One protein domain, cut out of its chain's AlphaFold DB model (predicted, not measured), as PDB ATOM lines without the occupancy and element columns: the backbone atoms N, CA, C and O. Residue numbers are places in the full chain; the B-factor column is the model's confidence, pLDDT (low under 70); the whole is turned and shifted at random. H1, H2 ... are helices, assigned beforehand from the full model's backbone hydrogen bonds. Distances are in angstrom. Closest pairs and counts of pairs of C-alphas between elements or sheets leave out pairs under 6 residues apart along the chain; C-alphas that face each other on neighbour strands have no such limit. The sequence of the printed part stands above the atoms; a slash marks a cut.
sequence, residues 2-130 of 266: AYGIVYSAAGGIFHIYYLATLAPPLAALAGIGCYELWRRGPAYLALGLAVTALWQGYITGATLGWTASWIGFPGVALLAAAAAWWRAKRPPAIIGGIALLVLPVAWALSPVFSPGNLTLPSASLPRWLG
ATOM      1  N   ALA A   2      -8.426  32.979   9.472       61.84
ATOM      2  CA  ALA A   2      -7.015  33.011   9.040       61.84
ATOM      3  C   ALA A   2      -6.665  34.164   8.075       61.84
ATOM      4  O   ALA A   2      -5.727  34.907   8.335       61.84
ATOM      5  N   TYR A   3      -7.466  34.390   7.027       58.69
ATOM      6  CA  TYR A   3      -7.213  35.481   6.077       58.69
ATOM      7  C   TYR A   3      -7.231  36.874   6.720       58.69
ATOM      8  O   TYR A   3      -6.360  37.679   6.432       58.69
ATOM      9  N   GLY A   4      -8.184  37.160   7.614       60.44
ATOM     10  CA  GLY A   4      -8.273  38.467   8.281       60.44
ATOM     11  C   GLY A   4      -7.073  38.752   9.185       60.44
ATOM     12  O   GLY A   4      -6.577  39.870   9.205       60.44
ATOM     13  N   ILE A   5      -6.560  37.721   9.866       67.62
ATOM     14  CA  ILE A   5      -5.341  37.821  10.677       67.62
ATOM     15  C   ILE A   5      -4.122  38.029   9.774       67.62
ATOM     16  O   ILE A   5      -3.322  38.915  10.043       67.62
ATOM     17  N   VAL A   6      -4.010  37.289   8.667       67.25
ATOM     18  CA  VAL A   6      -2.916  37.457   7.696       67.25
ATOM     19  C   VAL A   6      -2.937  38.856   7.073       67.25
ATOM     20  O   VAL A   6      -1.901  39.509   7.030       67.25
ATOM     21  N   TYR A   7      -4.103  39.365   6.663       63.75
ATOM     22  CA  TYR A   7      -4.232  40.725   6.127       63.75
ATOM     23  C   TYR A   7      -3.952  41.809   7.172       63.75
ATOM     24  O   TYR A   7      -3.400  42.848   6.832       63.75
ATOM     25  N   SER A   8      -4.302  41.572   8.437       64.56
ATOM     26  CA  SER A   8      -4.044  42.520   9.524       64.56
ATOM     27  C   SER A   8      -2.604  42.476  10.050       64.56
ATOM     28  O   SER A   8      -2.169  43.450  10.656       64.56
ATOM     29  N   ALA A   9      -1.888  41.361   9.863       64.81
ATOM     30  CA  ALA A   9      -0.551  41.136  10.413       64.81
ATOM     31  C   ALA A   9       0.575  41.195   9.371       64.81
ATOM     32  O   ALA A   9       1.735  41.316   9.764       64.81
ATOM     33  N   ALA A  10       0.291  41.107   8.064       58.75
ATOM     34  CA  ALA A  10       1.365  41.236   7.085       58.75
ATOM     35  C   ALA A  10       1.835  42.698   7.015       58.75
ATOM     36  O   ALA A  10       1.126  43.594   6.570       58.75
ATOM     37  N   GLY A  11       3.061  42.958   7.455       45.56
ATOM     38  CA  GLY A  11       3.742  44.206   7.130       45.56
ATOM     39  C   GLY A  11       4.126  44.195   5.650       45.56
ATOM     40  O   GLY A  11       4.840  43.294   5.213       45.56
ATOM     41  N   GLY A  12       3.654  45.164   4.863       62.06
ATOM     42  CA  GLY A  12       4.015  45.279   3.447       62.06
ATOM     43  C   GLY A  12       3.034  46.095   2.604       62.06
ATOM     44  O   GLY A  12       2.053  46.645   3.101       62.06
ATOM     45  N   ILE A  13       3.309  46.172   1.296       63.34
ATOM     46  CA  ILE A  13       2.433  46.829   0.317       63.34
ATOM     47  C   ILE A  13       1.250  45.899   0.019       63.34
ATOM     48  O   ILE A  13       1.369  44.936  -0.739       63.34
ATOM     49  N   PHE A  14       0.093  46.192   0.612       67.88
ATOM     50  CA  PHE A  14      -1.150  45.496   0.296       67.88
ATOM     51  C   PHE A  14      -1.848  46.116  -0.905       67.88
ATOM     52  O   PHE A  14      -2.197  47.297  -0.916       67.88
ATOM     53  N   HIS A  15      -2.110  45.283  -1.906       75.31
ATOM     54  CA  HIS A  15      -2.916  45.664  -3.051       75.31
ATOM     55  C   HIS A  15      -4.325  45.081  -2.955       75.31
ATOM     56  O   HIS A  15      -4.529  43.954  -2.505       75.31
ATOM     57  N   ILE A  16      -5.307  45.859  -3.415       77.12
ATOM     58  CA  ILE A  16      -6.738  45.550  -3.284       77.12
ATOM     59  C   ILE A  16      -7.130  44.200  -3.900       77.12
ATOM     60  O   ILE A  16      -8.013  43.522  -3.385       77.12
ATOM     61  N   TYR A  17      -6.446  43.772  -4.964       80.19
ATOM     62  CA  TYR A  17      -6.740  42.511  -5.643       80.19
ATOM     63  C   TYR A  17      -6.440  41.276  -4.788       80.19
ATOM     64  O   TYR A  17      -7.013  40.221  -5.044       80.19
ATOM     65  N   TYR A  18      -5.629  41.388  -3.732       84.00
ATOM     66  CA  TYR A  18      -5.452  40.277  -2.801       84.00
ATOM     67  C   TYR A  18      -6.755  39.914  -2.083       84.00
ATOM     68  O   TYR A  18      -6.978  38.738  -1.802       84.00
ATOM     69  N   LEU A  19      -7.665  40.873  -1.881       83.56
ATOM     70  CA  LEU A  19      -8.974  40.610  -1.276       83.56
ATOM     71  C   LEU A  19      -9.847  39.676  -2.127       83.56
ATOM     72  O   LEU A  19     -10.809  39.117  -1.607       83.56
ATOM     73  N   ALA A  20      -9.507  39.441  -3.400       85.94
ATOM     74  CA  ALA A  20     -10.212  38.475  -4.239       85.94
ATOM     75  C   ALA A  20     -10.157  37.048  -3.668       85.94
ATOM     76  O   ALA A  20     -11.078  36.263  -3.883       85.94
ATOM     77  N   THR A  21      -9.133  36.719  -2.874       88.38
ATOM     78  CA  THR A  21      -9.038  35.420  -2.188       88.38
ATOM     79  C   THR A  21     -10.137  35.218  -1.137       88.38
ATOM     80  O   THR A  21     -10.480  34.083  -0.812       88.38
ATOM     81  N   LEU A  22     -10.745  36.304  -0.644       87.25
ATOM     82  CA  LEU A  22     -11.888  36.256   0.267       87.25
ATOM     83  C   LEU A  22     -13.205  35.947  -0.454       87.25
ATOM     84  O   LEU A  22     -14.191  35.638   0.215       87.25
ATOM     85  N   ALA A  23     -13.258  36.015  -1.787       89.00
ATOM     86  CA  ALA A  23     -14.514  35.870  -2.516       89.00
ATOM     87  C   ALA A  23     -15.172  34.487  -2.323       89.00
ATOM     88  O   ALA A  23     -16.347  34.467  -1.951       89.00
ATOM     89  N   PRO A  24     -14.471  33.337  -2.464       93.19
ATOM     90  CA  PRO A  24     -15.086  32.029  -2.222       93.19
ATOM     91  C   PRO A  24     -15.654  31.839  -0.801       93.19
ATOM     92  O   PRO A  24     -16.822  31.462  -0.687       93.19
ATOM     93  N   PRO A  25     -14.916  32.122   0.298       93.50
ATOM     94  CA  PRO A  25     -15.478  31.958   1.637       93.50
ATOM     95  C   PRO A  25     -16.609  32.952   1.932       93.50
ATOM     96  O   PRO A  25     -17.575  32.578   2.593       93.50
ATOM     97  N   LEU A  26     -16.545  34.190   1.426       91.69
ATOM     98  CA  LEU A  26     -17.647  35.147   1.573       91.69
ATOM     99  C   LEU A  26     -18.899  34.703   0.808       91.69
ATOM    100  O   LEU A  26     -19.999  34.839   1.337       91.69
ATOM    101  N   ALA A  27     -18.750  34.130  -0.388       92.31
ATOM    102  CA  ALA A  27     -19.867  33.576  -1.150       92.31
ATOM    103  C   ALA A  27     -20.531  32.402  -0.411       92.31
ATOM    104  O   ALA A  27     -21.757  32.341  -0.331       92.31
ATOM    105  N   ALA A  28     -19.733  31.514   0.192       95.94
ATOM    106  CA  ALA A  28     -20.249  30.417   1.007       95.94
ATOM    107  C   ALA A  28     -21.032  30.933   2.228       95.94
ATOM    108  O   ALA A  28     -22.155  30.496   2.476       95.94
ATOM    109  N   LEU A  29     -20.480  31.913   2.956       95.19
ATOM    110  CA  LEU A  29     -21.153  32.534   4.102       95.19
ATOM    111  C   LEU A  29     -22.428  33.280   3.698       95.19
ATOM    112  O   LEU A  29     -23.431  33.179   4.401       95.19
ATOM    113  N   ALA A  30     -22.416  33.991   2.568       93.38
ATOM    114  CA  ALA A  30     -23.600  34.649   2.031       93.38
ATOM    115  C   ALA A  30     -24.694  33.625   1.691       93.38
ATOM    116  O   ALA A  30     -25.839  33.811   2.090       93.38
ATOM    117  N   GLY A  31     -24.339  32.511   1.041       94.94
ATOM    118  CA  GLY A  31     -25.272  31.423   0.736       94.94
ATOM    119  C   GLY A  31     -25.883  30.787   1.988       94.94
ATOM    120  O   GLY A  31     -27.105  30.655   2.075       94.94
ATOM    121  N   ILE A  32     -25.056  30.463   2.991       97.19
ATOM    122  CA  ILE A  32     -25.516  29.937   4.288       97.19
ATOM    123  C   ILE A  32     -26.431  30.953   4.984       97.19
ATOM    124  O   ILE A  32     -27.513  30.596   5.447       97.19
ATOM    125  N   GLY A  33     -26.038  32.228   5.017       95.62
ATOM    126  CA  GLY A  33     -26.842  33.306   5.590       95.62
ATOM    127  C   GLY A  33     -28.204  33.435   4.907       95.62
ATOM    128  O   GLY A  33     -29.230  33.452   5.582       95.62
ATOM    129  N   CYS A  34     -28.240  33.447   3.572       95.06
ATOM    130  CA  CYS A  34     -29.483  33.472   2.802       95.06
ATOM    131  C   CYS A  34     -30.386  32.269   3.118       95.06
ATOM    132  O   CYS A  34     -31.589  32.454   3.317       95.06
ATOM    133  N   TYR A  35     -29.820  31.061   3.211       97.06
ATOM    134  CA  TYR A  35     -30.563  29.852   3.574       97.06
ATOM    135  C   TYR A  35     -31.162  29.944   4.986       97.06
ATOM    136  O   TYR A  35     -32.352  29.678   5.178       97.06
ATOM    137  N   GLU A  36     -30.380  30.391   5.970       97.69
ATOM    138  CA  GLU A  36     -30.851  30.541   7.348       97.69
ATOM    139  C   GLU A  36     -31.954  31.599   7.480       97.69
ATOM    140  O   GLU A  36     -32.962  31.363   8.151       97.69
ATOM    141  N   LEU A  37     -31.822  32.745   6.802       96.69
ATOM    142  CA  LEU A  37     -32.871  33.769   6.780       96.69
ATOM    143  C   LEU A  37     -34.155  33.237   6.127       96.69
ATOM    144  O   LEU A  37     -35.251  33.455   6.647       96.69
ATOM    145  N   TRP A  38     -34.031  32.486   5.029       96.00
ATOM    146  CA  TRP A  38     -35.167  31.868   4.341       96.00
ATOM    147  C   TRP A  38     -35.923  30.869   5.223       96.00
ATOM    148  O   TRP A  38     -37.163  30.865   5.250       96.00
ATOM    149  N   ARG A  39     -35.175  30.049   5.972       96.88
ATOM    150  CA  ARG A  39     -35.706  29.064   6.919       96.88
ATOM    151  C   ARG A  39     -36.462  29.726   8.069       96.88
ATOM    152  O   ARG A  39     -37.539  29.257   8.420       96.88
ATOM    153  N   ARG A  40     -35.933  30.823   8.622       96.56
ATOM    154  CA  ARG A  40     -36.557  31.557   9.741       96.56
ATOM    155  C   ARG A  40     -37.793  32.361   9.338       96.56
ATOM    156  O   ARG A  40     -38.644  32.629  10.179       96.56
ATOM    157  N   GLY A  41     -37.909  32.730   8.064       95.94
ATOM    158  CA  GLY A  41     -39.134  33.289   7.502       95.94
ATOM    159  C   GLY A  41     -39.023  34.737   7.012       95.94
ATOM    160  O   GLY A  41     -37.946  35.335   6.996       95.94
ATOM    161  N   PRO A  42     -40.151  35.313   6.564       95.31
ATOM    162  CA  PRO A  42     -40.182  36.560   5.797       95.31
ATOM    163  C   PRO A  42     -39.665  37.784   6.564       95.31
ATOM    164  O   PRO A  42     -39.034  38.640   5.952       95.31
ATOM    165  N   ALA A  43     -39.852  37.851   7.887       96.25
ATOM    166  CA  ALA A  43     -39.328  38.946   8.708       96.25
ATOM    167  C   ALA A  43     -37.786  38.972   8.745       96.25
ATOM    168  O   ALA A  43     -37.174  40.032   8.651       96.25
ATOM    169  N   TYR A  44     -37.143  37.801   8.808       97.19
ATOM    170  CA  TYR A  44     -35.682  37.694   8.791       97.19
ATOM    171  C   TYR A  44     -35.108  37.998   7.404       97.19
ATOM    172  O   TYR A  44     -34.102  38.696   7.295       97.19
ATOM    173  N   LEU A  45     -35.779  37.540   6.341       96.44
ATOM    174  CA  LEU A  45     -35.442  37.936   4.970       96.44
ATOM    175  C   LEU A  45     -35.540  39.453   4.789       96.44
ATOM    176  O   LEU A  45     -34.616  40.059   4.256       96.44
ATOM    177  N   ALA A  46     -36.622  40.070   5.267       97.25
ATOM    178  CA  ALA A  46     -36.804  41.515   5.225       97.25
ATOM    179  C   ALA A  46     -35.676  42.253   5.958       97.25
ATOM    180  O   ALA A  46     -35.106  43.188   5.401       97.25
ATOM    181  N   LEU A  47     -35.292  41.801   7.157       97.56
ATOM    182  CA  LEU A  47     -34.179  42.391   7.904       97.56
ATOM    183  C   LEU A  47     -32.850  42.287   7.137       97.56
ATOM    184  O   LEU A  47     -32.148  43.284   6.982       97.56
ATOM    185  N   GLY A  48     -32.516  41.100   6.619       96.75
ATOM    186  CA  GLY A  48     -31.284  40.884   5.853       96.75
ATOM    187  C   GLY A  48     -31.220  41.726   4.576       96.75
ATOM    188  O   GLY A  48     -30.185  42.329   4.278       96.75
ATOM    189  N   LEU A  49     -32.340  41.823   3.856       97.12
ATOM    190  CA  LEU A  49     -32.473  42.692   2.687       97.12
ATOM    191  C   LEU A  49     -32.314  44.162   3.059       97.12
ATOM    192  O   LEU A  49     -31.561  44.856   2.388       97.12
ATOM    193  N   ALA A  50     -32.968  44.628   4.125       98.31
ATOM    194  CA  ALA A  50     -32.890  46.021   4.546       98.31
ATOM    195  C   ALA A  50     -31.453  46.423   4.893       98.31
ATOM    196  O   ALA A  50     -30.955  47.423   4.384       98.31
ATOM    197  N   VAL A  51     -30.752  45.609   5.689       97.94
ATOM    198  CA  VAL A  51     -29.351  45.870   6.060       97.94
ATOM    199  C   VAL A  51     -28.451  45.893   4.824       97.94
ATOM    200  O   VAL A  51     -27.647  46.811   4.655       97.94
ATOM    201  N   THR A  52     -28.616  44.923   3.922       97.19
ATOM    202  CA  THR A  52     -27.810  44.844   2.694       97.19
ATOM    203  C   THR A  52     -28.104  46.015   1.755       97.19
ATOM    204  O   THR A  52     -27.184  46.581   1.170       97.19
ATOM    205  N   ALA A  53     -29.369  46.420   1.639       98.25
ATOM    206  CA  ALA A  53     -29.795  47.535   0.806       98.25
ATOM    207  C   ALA A  53     -29.288  48.881   1.329       98.25
ATOM    208  O   ALA A  53     -28.804  49.685   0.538       98.25
ATOM    209  N   LEU A  54     -29.321  49.114   2.646       98.38
ATOM    210  CA  LEU A  54     -28.733  50.312   3.255       98.38
ATOM    211  C   LEU A  54     -27.230  50.389   2.976       98.38
ATOM    212  O   LEU A  54     -26.725  51.440   2.582       98.38
ATOM    213  N   TRP A  55     -26.523  49.266   3.116       97.88
ATOM    214  CA  TRP A  55     -25.092  49.207   2.838       97.88
ATOM    215  C   TRP A  55     -24.770  49.439   1.355       97.88
ATOM    216  O   TRP A  55     -23.901  50.249   1.031       97.88
ATOM    217  N   GLN A  56     -25.506  48.798   0.440       97.38
ATOM    218  CA  GLN A  56     -25.359  49.051  -0.996       97.38
ATOM    219  C   GLN A  56     -25.710  50.495  -1.363       97.38
ATOM    220  O   GLN A  56     -25.010  51.093  -2.176       97.38
ATOM    221  N   GLY A  57     -26.750  51.073  -0.756       97.62
ATOM    222  CA  GLY A  57     -27.135  52.470  -0.940       97.62
ATOM    223  C   GLY A  57     -26.026  53.430  -0.521       97.62
ATOM    224  O   GLY A  57     -25.672  54.314  -1.296       97.62
ATOM    225  N   TYR A  58     -25.411  53.201   0.644       96.44
ATOM    226  CA  TYR A  58     -24.256  53.971   1.107       96.44
ATOM    227  C   TYR A  58     -23.067  53.868   0.143       96.44
ATOM    228  O   TYR A  58     -22.543  54.895  -0.287       96.44
ATOM    229  N   ILE A  59     -22.668  52.649  -0.252       93.69
ATOM    230  CA  ILE A  59     -21.560  52.450  -1.202       93.69
ATOM    231  C   ILE A  59     -21.861  53.158  -2.522       93.69
ATOM    232  O   ILE A  59     -20.999  53.862  -3.044       93.69
ATOM    233  N   THR A  60     -23.072  52.996  -3.054       94.44
ATOM    234  CA  THR A  60     -23.493  53.593  -4.328       94.44
ATOM    235  C   THR A  60     -23.485  55.115  -4.246       94.44
ATOM    236  O   THR A  60     -22.878  55.758  -5.094       94.44
ATOM    237  N   GLY A  61     -24.070  55.700  -3.199       93.88
ATOM    238  CA  GLY A  61     -24.083  57.148  -2.994       93.88
ATOM    239  C   GLY A  61     -22.684  57.740  -2.824       93.88
ATOM    240  O   GLY A  61     -22.371  58.764  -3.426       93.88
ATOM    241  N   ALA A  62     -21.810  57.059  -2.080       91.31
ATOM    242  CA  ALA A  62     -20.435  57.495  -1.858       91.31
ATOM    243  C   ALA A  62     -19.521  57.348  -3.091       91.31
ATOM    244  O   ALA A  62     -18.465  57.972  -3.129       91.31
ATOM    245  N   THR A  63     -19.881  56.518  -4.078       88.81
ATOM    246  CA  THR A  63     -19.025  56.221  -5.248       88.81
ATOM    247  C   THR A  63     -19.550  56.773  -6.565       88.81
ATOM    248  O   THR A  63     -18.765  57.246  -7.377       88.81
ATOM    249  N   LEU A  64     -20.859  56.691  -6.794       91.62
ATOM    250  CA  LEU A  64     -21.530  57.166  -8.006       91.62
ATOM    251  C   LEU A  64     -22.246  58.506  -7.787       91.62
ATOM    252  O   LEU A  64     -22.691  59.121  -8.751       91.62
ATOM    253  N   GLY A  65     -22.351  58.958  -6.534       91.56
ATOM    254  CA  GLY A  65     -23.098  60.144  -6.134       91.56
ATOM    255  C   GLY A  65     -24.500  59.812  -5.617       91.56
ATOM    256  O   GLY A  65     -25.167  58.893  -6.089       91.56
ATOM    257  N   TRP A  66     -24.973  60.600  -4.648       92.69
ATOM    258  CA  TRP A  66     -26.264  60.416  -3.966       92.69
ATOM    259  C   TRP A  66     -27.501  60.640  -4.847       92.69
ATOM    260  O   TRP A  66     -28.615  60.321  -4.441       92.69
ATOM    261  N   THR A  67     -27.313  61.168  -6.054       92.69
ATOM    262  CA  THR A  67     -28.363  61.389  -7.056       92.69
ATOM    263  C   THR A  67     -28.285  60.403  -8.225       92.69
ATOM    264  O   THR A  67     -29.063  60.512  -9.172       92.69
ATOM    265  N   ALA A  68     -27.363  59.433  -8.188       93.44
ATOM    266  CA  ALA A  68     -27.208  58.455  -9.256       93.44
ATOM    267  C   ALA A  68     -28.450  57.561  -9.383       93.44
ATOM    268  O   ALA A  68     -28.950  57.022  -8.395       93.44
ATOM    269  N   SER A  69     -28.894  57.309 -10.619       95.44
ATOM    270  CA  SER A  69     -30.027  56.410 -10.910       95.44
ATOM    271  C   SER A  69     -29.826  54.989 -10.366       95.44
ATOM    272  O   SER A  69     -30.791  54.308 -10.022       95.44
ATOM    273  N   TRP A  70     -28.571  54.563 -10.202       95.62
ATOM    274  CA  TRP A  70     -28.176  53.287  -9.602       95.62
ATOM    275  C   TRP A  70     -28.632  53.109  -8.144       95.62
ATOM    276  O   TRP A  70     -28.766  51.972  -7.695       95.62
ATOM    277  N   ILE A  71     -28.942  54.191  -7.419       96.62
ATOM    278  CA  ILE A  71     -29.552  54.132  -6.074       96.62
ATOM    279  C   ILE A  71     -30.963  53.527  -6.121       96.62
ATOM    280  O   ILE A  71     -31.450  53.001  -5.119       96.62
ATOM    281  N   GLY A  72     -31.603  53.506  -7.294       97.12
ATOM    282  CA  GLY A  72     -32.885  52.841  -7.492       97.12
ATOM    283  C   GLY A  72     -32.864  51.360  -7.095       97.12
ATOM    284  O   GLY A  72     -33.832  50.887  -6.511       97.12
ATOM    285  N   PHE A  73     -31.762  50.634  -7.319       98.12
ATOM    286  CA  PHE A  73     -31.668  49.207  -6.979       98.12
ATOM    287  C   PHE A  73     -31.730  48.927  -5.463       98.12
ATOM    288  O   PHE A  73     -32.613  48.169  -5.046       98.12
ATOM    289  N   PRO A  74     -30.893  49.549  -4.604       98.06
ATOM    290  CA  PRO A  74     -31.063  49.433  -3.159       98.06
ATOM    291  C   PRO A  74     -32.394  50.040  -2.682       98.06
ATOM    292  O   PRO A  74     -32.999  49.507  -1.755       98.06
ATOM    293  N   GLY A  75     -32.915  51.082  -3.343       97.88
ATOM    294  CA  GLY A  75     -34.252  51.621  -3.060       97.88
ATOM    295  C   GLY A  75     -35.371  50.588  -3.252       97.88
ATOM    296  O   GLY A  75     -36.190  50.381  -2.356       97.88
ATOM    297  N   VAL A  76     -35.372  49.868  -4.378       98.31
ATOM    298  CA  VAL A  76     -36.309  48.762  -4.651       98.31
ATOM    299  C   VAL A  76     -36.157  47.653  -3.613       98.31
ATOM    300  O   VAL A  76     -37.160  47.126  -3.133       98.31
ATOM    301  N   ALA A  77     -34.928  47.323  -3.214       98.12
ATOM    302  CA  ALA A  77     -34.680  46.319  -2.186       98.12
ATOM    303  C   ALA A  77     -35.221  46.724  -0.801       98.12
ATOM    304  O   ALA A  77     -35.764  45.874  -0.094       98.12
ATOM    305  N   LEU A  78     -35.150  48.009  -0.430       98.31
ATOM    306  CA  LEU A  78     -35.750  48.527   0.807       98.31
ATOM    307  C   LEU A  78     -37.280  48.455   0.781       98.31
ATOM    308  O   LEU A  78     -37.893  48.001   1.749       98.31
ATOM    309  N   LEU A  79     -37.904  48.840  -0.335       98.44
ATOM    310  CA  LEU A  79     -39.357  48.724  -0.506       98.44
ATOM    311  C   LEU A  79     -39.810  47.258  -0.466       98.44
ATOM    312  O   LEU A  79     -40.800  46.918   0.183       98.44
ATOM    313  N   ALA A  80     -39.051  46.373  -1.111       97.88
ATOM    314  CA  ALA A  80     -39.265  44.934  -1.083       97.88
ATOM    315  C   ALA A  80     -39.132  44.349   0.334       97.88
ATOM    316  O   ALA A  80     -39.941  43.505   0.722       97.88
ATOM    317  N   ALA A  81     -38.159  44.821   1.121       97.88
ATOM    318  CA  ALA A  81     -37.994  44.444   2.521       97.88
ATOM    319  C   ALA A  81     -39.201  44.878   3.370       97.88
ATOM    320  O   ALA A  81     -39.769  44.054   4.086       97.88
ATOM    321  N   ALA A  82     -39.659  46.127   3.233       98.06
ATOM    322  CA  ALA A  82     -40.849  46.619   3.928       98.06
ATOM    323  C   ALA A  82     -42.107  45.812   3.557       98.06
ATOM    324  O   ALA A  82     -42.880  45.409   4.428       98.06
ATOM    325  N   ALA A  83     -42.284  45.498   2.271       97.69
ATOM    326  CA  ALA A  83     -43.392  44.675   1.797       97.69
ATOM    327  C   ALA A  83     -43.316  43.225   2.310       97.69
ATOM    328  O   ALA A  83     -44.348  42.656   2.669       97.69
ATOM    329  N   ALA A  84     -42.122  42.624   2.362       96.75
ATOM    330  CA  ALA A  84     -41.915  41.286   2.918       96.75
ATOM    331  C   ALA A  84     -42.232  41.242   4.420       96.75
ATOM    332  O   ALA A  84     -42.874  40.292   4.874       96.75
ATOM    333  N   TRP A  85     -41.839  42.285   5.159       97.19
ATOM    334  CA  TRP A  85     -42.138  42.446   6.581       97.19
ATOM    335  C   TRP A  85     -43.642  42.576   6.823       97.19
ATOM    336  O   TRP A  85     -44.224  41.770   7.543       97.19
ATOM    337  N   TRP A  86     -44.292  43.543   6.171       97.25
ATOM    338  CA  TRP A  86     -45.700  43.853   6.422       97.25
ATOM    339  C   TRP A  86     -46.650  42.753   5.944       97.25
ATOM    340  O   TRP A  86     -47.616  42.423   6.624       97.25
ATOM    341  N   ARG A  87     -46.369  42.147   4.783       95.94
ATOM    342  CA  ARG A  87     -47.205  41.066   4.245       95.94
ATOM    343  C   ARG A  87     -46.905  39.709   4.868       95.94
ATOM    344  O   ARG A  87     -47.663  38.781   4.607       95.94
ATOM    345  N   ALA A  88     -45.794  39.569   5.596       95.25
ATOM    346  CA  ALA A  88     -45.275  38.288   6.071       95.25
ATOM    347  C   ALA A  88     -45.220  37.226   4.949       95.25
ATOM    348  O   ALA A  88     -45.591  36.067   5.132       95.25
ATOM    349  N   LYS A  89     -44.762  37.621   3.751       93.94
ATOM    350  CA  LYS A  89     -44.667  36.750   2.566       93.94
ATOM    351  C   LYS A  89     -43.275  36.813   1.940       93.94
ATOM    352  O   LYS A  89     -42.612  37.844   1.973       93.94
ATOM    353  N   ARG A  90     -42.848  35.705   1.327       93.81
ATOM    354  CA  ARG A  90     -41.528  35.553   0.684       93.81
ATOM    355  C   ARG A  90     -41.379  36.201  -0.707       93.81
ATOM    356  O   ARG A  90     -40.290  36.695  -0.973       93.81
ATOM    357  N   PRO A  91     -42.397  36.254  -1.592       95.88
ATOM    358  CA  PRO A  91     -42.221  36.809  -2.938       95.88
ATOM    359  C   PRO A  91     -41.656  38.238  -3.010       95.88
ATOM    360  O   PRO A  91     -40.761  38.451  -3.824       95.88
ATOM    361  N   PRO A  92     -42.055  39.206  -2.152       96.00
ATOM    362  CA  PRO A  92     -41.408  40.519  -2.145       96.00
ATOM    363  C   PRO A  92     -39.903  40.430  -1.860       96.00
ATOM    364  O   PRO A  92     -39.118  41.102  -2.517       96.00
ATOM    365  N   ALA A  93     -39.478  39.535  -0.962       94.38
ATOM    366  CA  ALA A  93     -38.064  39.342  -0.658       94.38
ATOM    367  C   ALA A  93     -37.257  38.810  -1.859       94.38
ATOM    368  O   ALA A  93     -36.095  39.173  -2.015       94.38
ATOM    369  N   ILE A  94     -37.866  38.007  -2.740       95.81
ATOM    370  CA  ILE A  94     -37.215  37.550  -3.981       95.81
ATOM    371  C   ILE A  94     -36.940  38.739  -4.911       95.81
ATOM    372  O   ILE A  94     -35.835  38.859  -5.433       95.81
ATOM    373  N   ILE A  95     -37.907  39.651  -5.065       96.88
ATOM    374  CA  ILE A  95     -37.743  40.874  -5.870       96.88
ATOM    375  C   ILE A  95     -36.593  41.722  -5.314       96.88
ATOM    376  O   ILE A  95     -35.721  42.152  -6.069       96.88
ATOM    377  N   GLY A  96     -36.555  41.916  -3.992       96.75
ATOM    378  CA  GLY A  96     -35.469  42.643  -3.333       96.75
ATOM    379  C   GLY A  96     -34.109  41.970  -3.521       96.75
ATOM    380  O   GLY A  96     -33.130  42.646  -3.817       96.75
ATOM    381  N   GLY A  97     -34.054  40.639  -3.429       96.25
ATOM    382  CA  GLY A  97     -32.840  39.867  -3.694       96.25
ATOM    383  C   GLY A  97     -32.321  40.062  -5.120       96.25
ATOM    384  O   GLY A  97     -31.139  40.336  -5.300       96.25
ATOM    385  N   ILE A  98     -33.201  40.001  -6.125       97.50
ATOM    386  CA  ILE A  98     -32.837  40.253  -7.529       97.50
ATOM    387  C   ILE A  98     -32.309  41.682  -7.704       97.50
ATOM    388  O   ILE A  98     -31.266  41.871  -8.329       97.50
ATOM    389  N   ALA A  99     -32.973  42.681  -7.114       97.81
ATOM    390  CA  ALA A  99     -32.526  44.072  -7.182       97.81
ATOM    391  C   ALA A  99     -31.116  44.257  -6.585       97.81
ATOM    392  O   ALA A  99     -30.271  44.908  -7.198       97.81
ATOM    393  N   LEU A 100     -30.828  43.625  -5.440       97.12
ATOM    394  CA  LEU A 100     -29.508  43.679  -4.797       97.12
ATOM    395  C   LEU A 100     -28.402  42.967  -5.583       97.12
ATOM    396  O   LEU A 100     -27.229  43.235  -5.328       97.12
ATOM    397  N   LEU A 101     -28.732  42.070  -6.517       96.94
ATOM    398  CA  LEU A 101     -27.738  41.396  -7.357       96.94
ATOM    399  C   LEU A 101     -27.270  42.260  -8.535       96.94
ATOM    400  O   LEU A 101     -26.163  42.045  -9.025       96.94
ATOM    401  N   VAL A 102     -28.047  43.264  -8.956       97.19
ATOM    402  CA  VAL A 102     -27.709  44.094 -10.125       97.19
ATOM    403  C   VAL A 102     -26.384  44.835  -9.929       97.19
ATOM    404  O   VAL A 102     -25.511  44.773 -10.794       97.19
ATOM    405  N   LEU A 103     -26.203  45.501  -8.784       96.06
ATOM    406  CA  LEU A 103     -24.997  46.284  -8.497       96.06
ATOM    407  C   LEU A 103     -23.723  45.421  -8.407       96.06
ATOM    408  O   LEU A 103     -22.764  45.737  -9.112       96.06
ATOM    409  N   PRO A 104     -23.671  44.328  -7.614       94.75
ATOM    410  CA  PRO A 104     -22.519  43.428  -7.583       94.75
ATOM    411  C   PRO A 104     -22.187  42.816  -8.945       94.75
ATOM    412  O   PRO A 104     -21.011  42.735  -9.290       94.75
ATOM    413  N   VAL A 105     -23.196  42.428  -9.735       95.88
ATOM    414  CA  VAL A 105     -22.987  41.892 -11.090       95.88
ATOM    415  C   VAL A 105     -22.393  42.962 -12.005       95.88
ATOM    416  O   VAL A 105     -21.386  42.708 -12.662       95.88
ATOM    417  N   ALA A 106     -22.945  44.177 -12.005       95.25
ATOM    418  CA  ALA A 106     -22.402  45.291 -12.782       95.25
ATOM    419  C   ALA A 106     -20.956  45.622 -12.373       95.25
ATOM    420  O   ALA A 106     -20.097  45.841 -13.230       95.25
ATOM    421  N   TRP A 107     -20.653  45.597 -11.072       92.06
ATOM    422  CA  TRP A 107     -19.292  45.797 -10.576       92.06
ATOM    423  C   TRP A 107     -18.349  44.688 -11.039       92.06
ATOM    424  O   TRP A 107     -17.271  44.988 -11.551       92.06
ATOM    425  N   ALA A 108     -18.755  43.423 -10.913       91.94
ATOM    426  CA  ALA A 108     -17.959  42.265 -11.313       91.94
ATOM    427  C   ALA A 108     -17.679  42.234 -12.824       91.94
ATOM    428  O   ALA A 108     -16.595  41.827 -13.234       91.94
ATOM    429  N   LEU A 109     -18.621  42.712 -13.644       93.38
ATOM    430  CA  LEU A 109     -18.472  42.803 -15.099       93.38
ATOM    431  C   LEU A 109     -17.689  44.036 -15.564       93.38
ATOM    432  O   LEU A 109     -17.211  44.061 -16.697       93.38
ATOM    433  N   SER A 110     -17.511  45.050 -14.712       91.50
ATOM    434  CA  SER A 110     -16.834  46.294 -15.100       91.50
ATOM    435  C   SER A 110     -15.443  46.116 -15.743       91.50
ATOM    436  O   SER A 110     -15.171  46.848 -16.696       91.50
ATOM    437  N   PRO A 111     -14.571  45.158 -15.343       87.62
ATOM    438  CA  PRO A 111     -13.277  44.963 -16.002       87.62
ATOM    439  C   PRO A 111     -13.380  44.490 -17.458       87.62
ATOM    440  O   PRO A 111     -12.453  44.726 -18.228       87.62
ATOM    441  N   VAL A 112     -14.486  43.832 -17.828       89.38
ATOM    442  CA  VAL A 112     -14.730  43.323 -19.188       89.38
ATOM    443  C   VAL A 112     -14.993  44.478 -20.150       89.38
ATOM    444  O   VAL A 112     -14.458  44.504 -21.254       89.38
ATOM    445  N   PHE A 113     -15.792  45.454 -19.719       87.88
ATOM    446  CA  PHE A 113     -16.198  46.588 -20.553       87.88
ATOM    447  C   PHE A 113     -15.266  47.792 -20.433       87.88
ATOM    448  O   PHE A 113     -15.197  48.631 -21.325       87.88
ATOM    449  N   SER A 114     -14.532  47.875 -19.330       84.88
ATOM    450  CA  SER A 114     -13.567  48.925 -19.067       84.88
ATOM    451  C   SER A 114     -12.307  48.261 -18.518       84.88
ATOM    452  O   SER A 114     -12.267  47.900 -17.339       84.88
ATOM    453  N   PRO A 115     -11.257  48.072 -19.337       76.62
ATOM    454  CA  PRO A 115      -9.973  47.579 -18.855       76.62
ATOM    455  C   PRO A 115      -9.328  48.586 -17.899       76.62
ATOM    456  O   PRO A 115      -9.284  49.794 -18.169       76.62
ATOM    457  N   GLY A 116      -8.900  48.080 -16.741       73.19
ATOM    458  CA  GLY A 116      -8.337  48.876 -15.652       73.19
ATOM    459  C   GLY A 116      -6.830  49.031 -15.726       73.19
ATOM    460  O   GLY A 116      -6.200  48.805 -16.756       73.19
ATOM    461  N   ASN A 117      -6.246  49.430 -14.602       73.56
ATOM    462  CA  ASN A 117      -4.805  49.519 -14.481       73.56
ATOM    463  C   ASN A 117      -4.171  48.120 -14.474       73.56
ATOM    464  O   ASN A 117      -4.492  47.305 -13.614       73.56
ATOM    465  N   LEU A 118      -3.254  47.858 -15.412       70.00
ATOM    466  CA  LEU A 118      -2.551  46.575 -15.512       70.00
ATOM    467  C   LEU A 118      -1.664  46.288 -14.295       70.00
ATOM    468  O   LEU A 118      -1.456  45.129 -13.959       70.00
ATOM    469  N   THR A 119      -1.154  47.321 -13.617       72.81
ATOM    470  CA  THR A 119      -0.330  47.139 -12.410       72.81
ATOM    471  C   THR A 119      -1.167  46.993 -11.144       72.81
ATOM    472  O   THR A 119      -0.698  46.443 -10.149       72.81
ATOM    473  N   LEU A 120      -2.408  47.486 -11.171       78.38
ATOM    474  CA  LEU A 120      -3.333  47.501 -10.040       78.38
ATOM    475  C   LEU A 120      -4.733  47.093 -10.514       78.38
ATOM    476  O   LEU A 120      -5.634  47.939 -10.612       78.38
ATOM    477  N   PRO A 121      -4.920  45.797 -10.835       81.25
ATOM    478  CA  PRO A 121      -6.191  45.298 -11.328       81.25
ATOM    479  C   PRO A 121      -7.286  45.527 -10.287       81.25
ATOM    480  O   PRO A 121      -7.124  45.247  -9.098       81.25
ATOM    481  N   SER A 122      -8.414  46.066 -10.742       83.62
ATOM    482  CA  SER A 122      -9.567  46.350  -9.891       83.62
ATOM    483  C   SER A 122     -10.862  46.391 -10.699       83.62
ATOM    484  O   SER A 122     -10.894  46.855 -11.843       83.62
ATOM    485  N   ALA A 123     -11.943  45.930 -10.074       86.94
ATOM    486  CA  ALA A 123     -13.303  46.129 -10.548       86.94
ATOM    487  C   ALA A 123     -13.783  47.532 -10.150       86.94
ATOM    488  O   ALA A 123     -13.731  47.904  -8.976       86.94
ATOM    489  N   SER A 124     -14.232  48.324 -11.123       87.12
ATOM    490  CA  SER A 124     -14.677  49.699 -10.905       87.12
ATOM    491  C   SER A 124     -15.835  50.040 -11.835       87.12
ATOM    492  O   SER A 124     -15.643  50.356 -13.010       87.12
ATOM    493  N   LEU A 125     -17.049  49.998 -11.282       89.56
ATOM    494  CA  LEU A 125     -18.240  50.514 -11.948       89.56
ATOM    495  C   LEU A 125     -18.123  52.019 -12.281       89.56
ATOM    496  O   LEU A 125     -18.436  52.358 -13.420       89.56
ATOM    497  N   PRO A 126     -17.598  52.910 -11.403       89.12
ATOM    498  CA  PRO A 126     -17.362  54.312 -11.769       89.12
ATOM    499  C   PRO A 126     -16.514  54.461 -13.038       89.12
ATOM    500  O   PRO A 126     -16.877  55.202 -13.945       89.12
ATOM    501  N   ARG A 127     -15.437  53.672 -13.159       86.88
ATOM    502  CA  ARG A 127     -14.546  53.679 -14.328       86.88
ATOM    503  C   ARG A 127     -15.216  53.156 -15.599       86.88
ATOM    504  O   ARG A 127     -14.876  53.602 -16.690       86.88
ATOM    505  N   TRP A 128     -16.150  52.214 -15.491       88.81
ATOM    506  CA  TRP A 128     -16.973  51.806 -16.635       88.81
ATOM    507  C   TRP A 128     -17.949  52.915 -17.051       88.81
ATOM    508  O   TRP A 128     -18.115  53.170 -18.239       88.81
ATOM    509  N   LEU A 129     -18.516  53.633 -16.084       89.25
ATOM    510  CA  LEU A 129     -19.444  54.739 -16.325       89.25
ATOM    511  C   LEU A 129     -18.754  56.070 -16.679       89.25
ATOM    512  O   LEU A 129     -19.441  57.058 -16.920       89.25
ATOM    513  N   GLY A 130     -17.417  56.118 -16.706       85.19
ATOM    514  CA  GLY A 130     -16.652  57.340 -16.976       85.19
ATOM    515  C   GLY A 130     -16.734  58.394 -15.863       85.19
ATOM    516  O   GLY A 130     -16.490  59.570 -16.116       85.19
TER     517      GLY A 130
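AT A GLANCE: This is residues 2 to 130 of the 266 residues of an uncharacterized protein of Alphaproteobacteria bacterium RIFCSPHIGHO2_12_FULL_66_14 (UniProt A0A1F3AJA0). H3, H4 and H5 form an up-and-down bundle; H2 splays from H3 as a narrow V, H1 near its beginning, and H6 packs on H5. The printed part has 129 residues with six named helices, H1 to H6 in order; the class is all helix. It is only just loose, close to compact: radius of gyration of the C-alphas 16.8 A, spans 50 by 37 by 22 A.

IN THESE COORDINATES: H1, residues 2 to 9, begins at C-alpha 2 (-7.015, 33.011, 9.040). H2, 16 to 40, measures 35.4 A; H3, 42 to 64, 31.0 A; H4, 69 to 87, 27.6 A; H5, 91 to 113, 32.9 A. H6, 125 to 128, ends at C-alpha 128 (-16.973, 51.806, -16.635).

HOW THE PARTS SIT: Ala 46 and Ala 81, closest C-alphas of the hairpin H3 and H4, are 4.2 A apart. Every O i to N i+4 pair is within hydrogen-bond range in H1 and H3; 15 of 21 are in H2, 13 of 15 in H4, 13 of 19 in H5.

THE WHOLE: The link H5 to H6 is long, and residues 2 to 14 have pLDDT under 70.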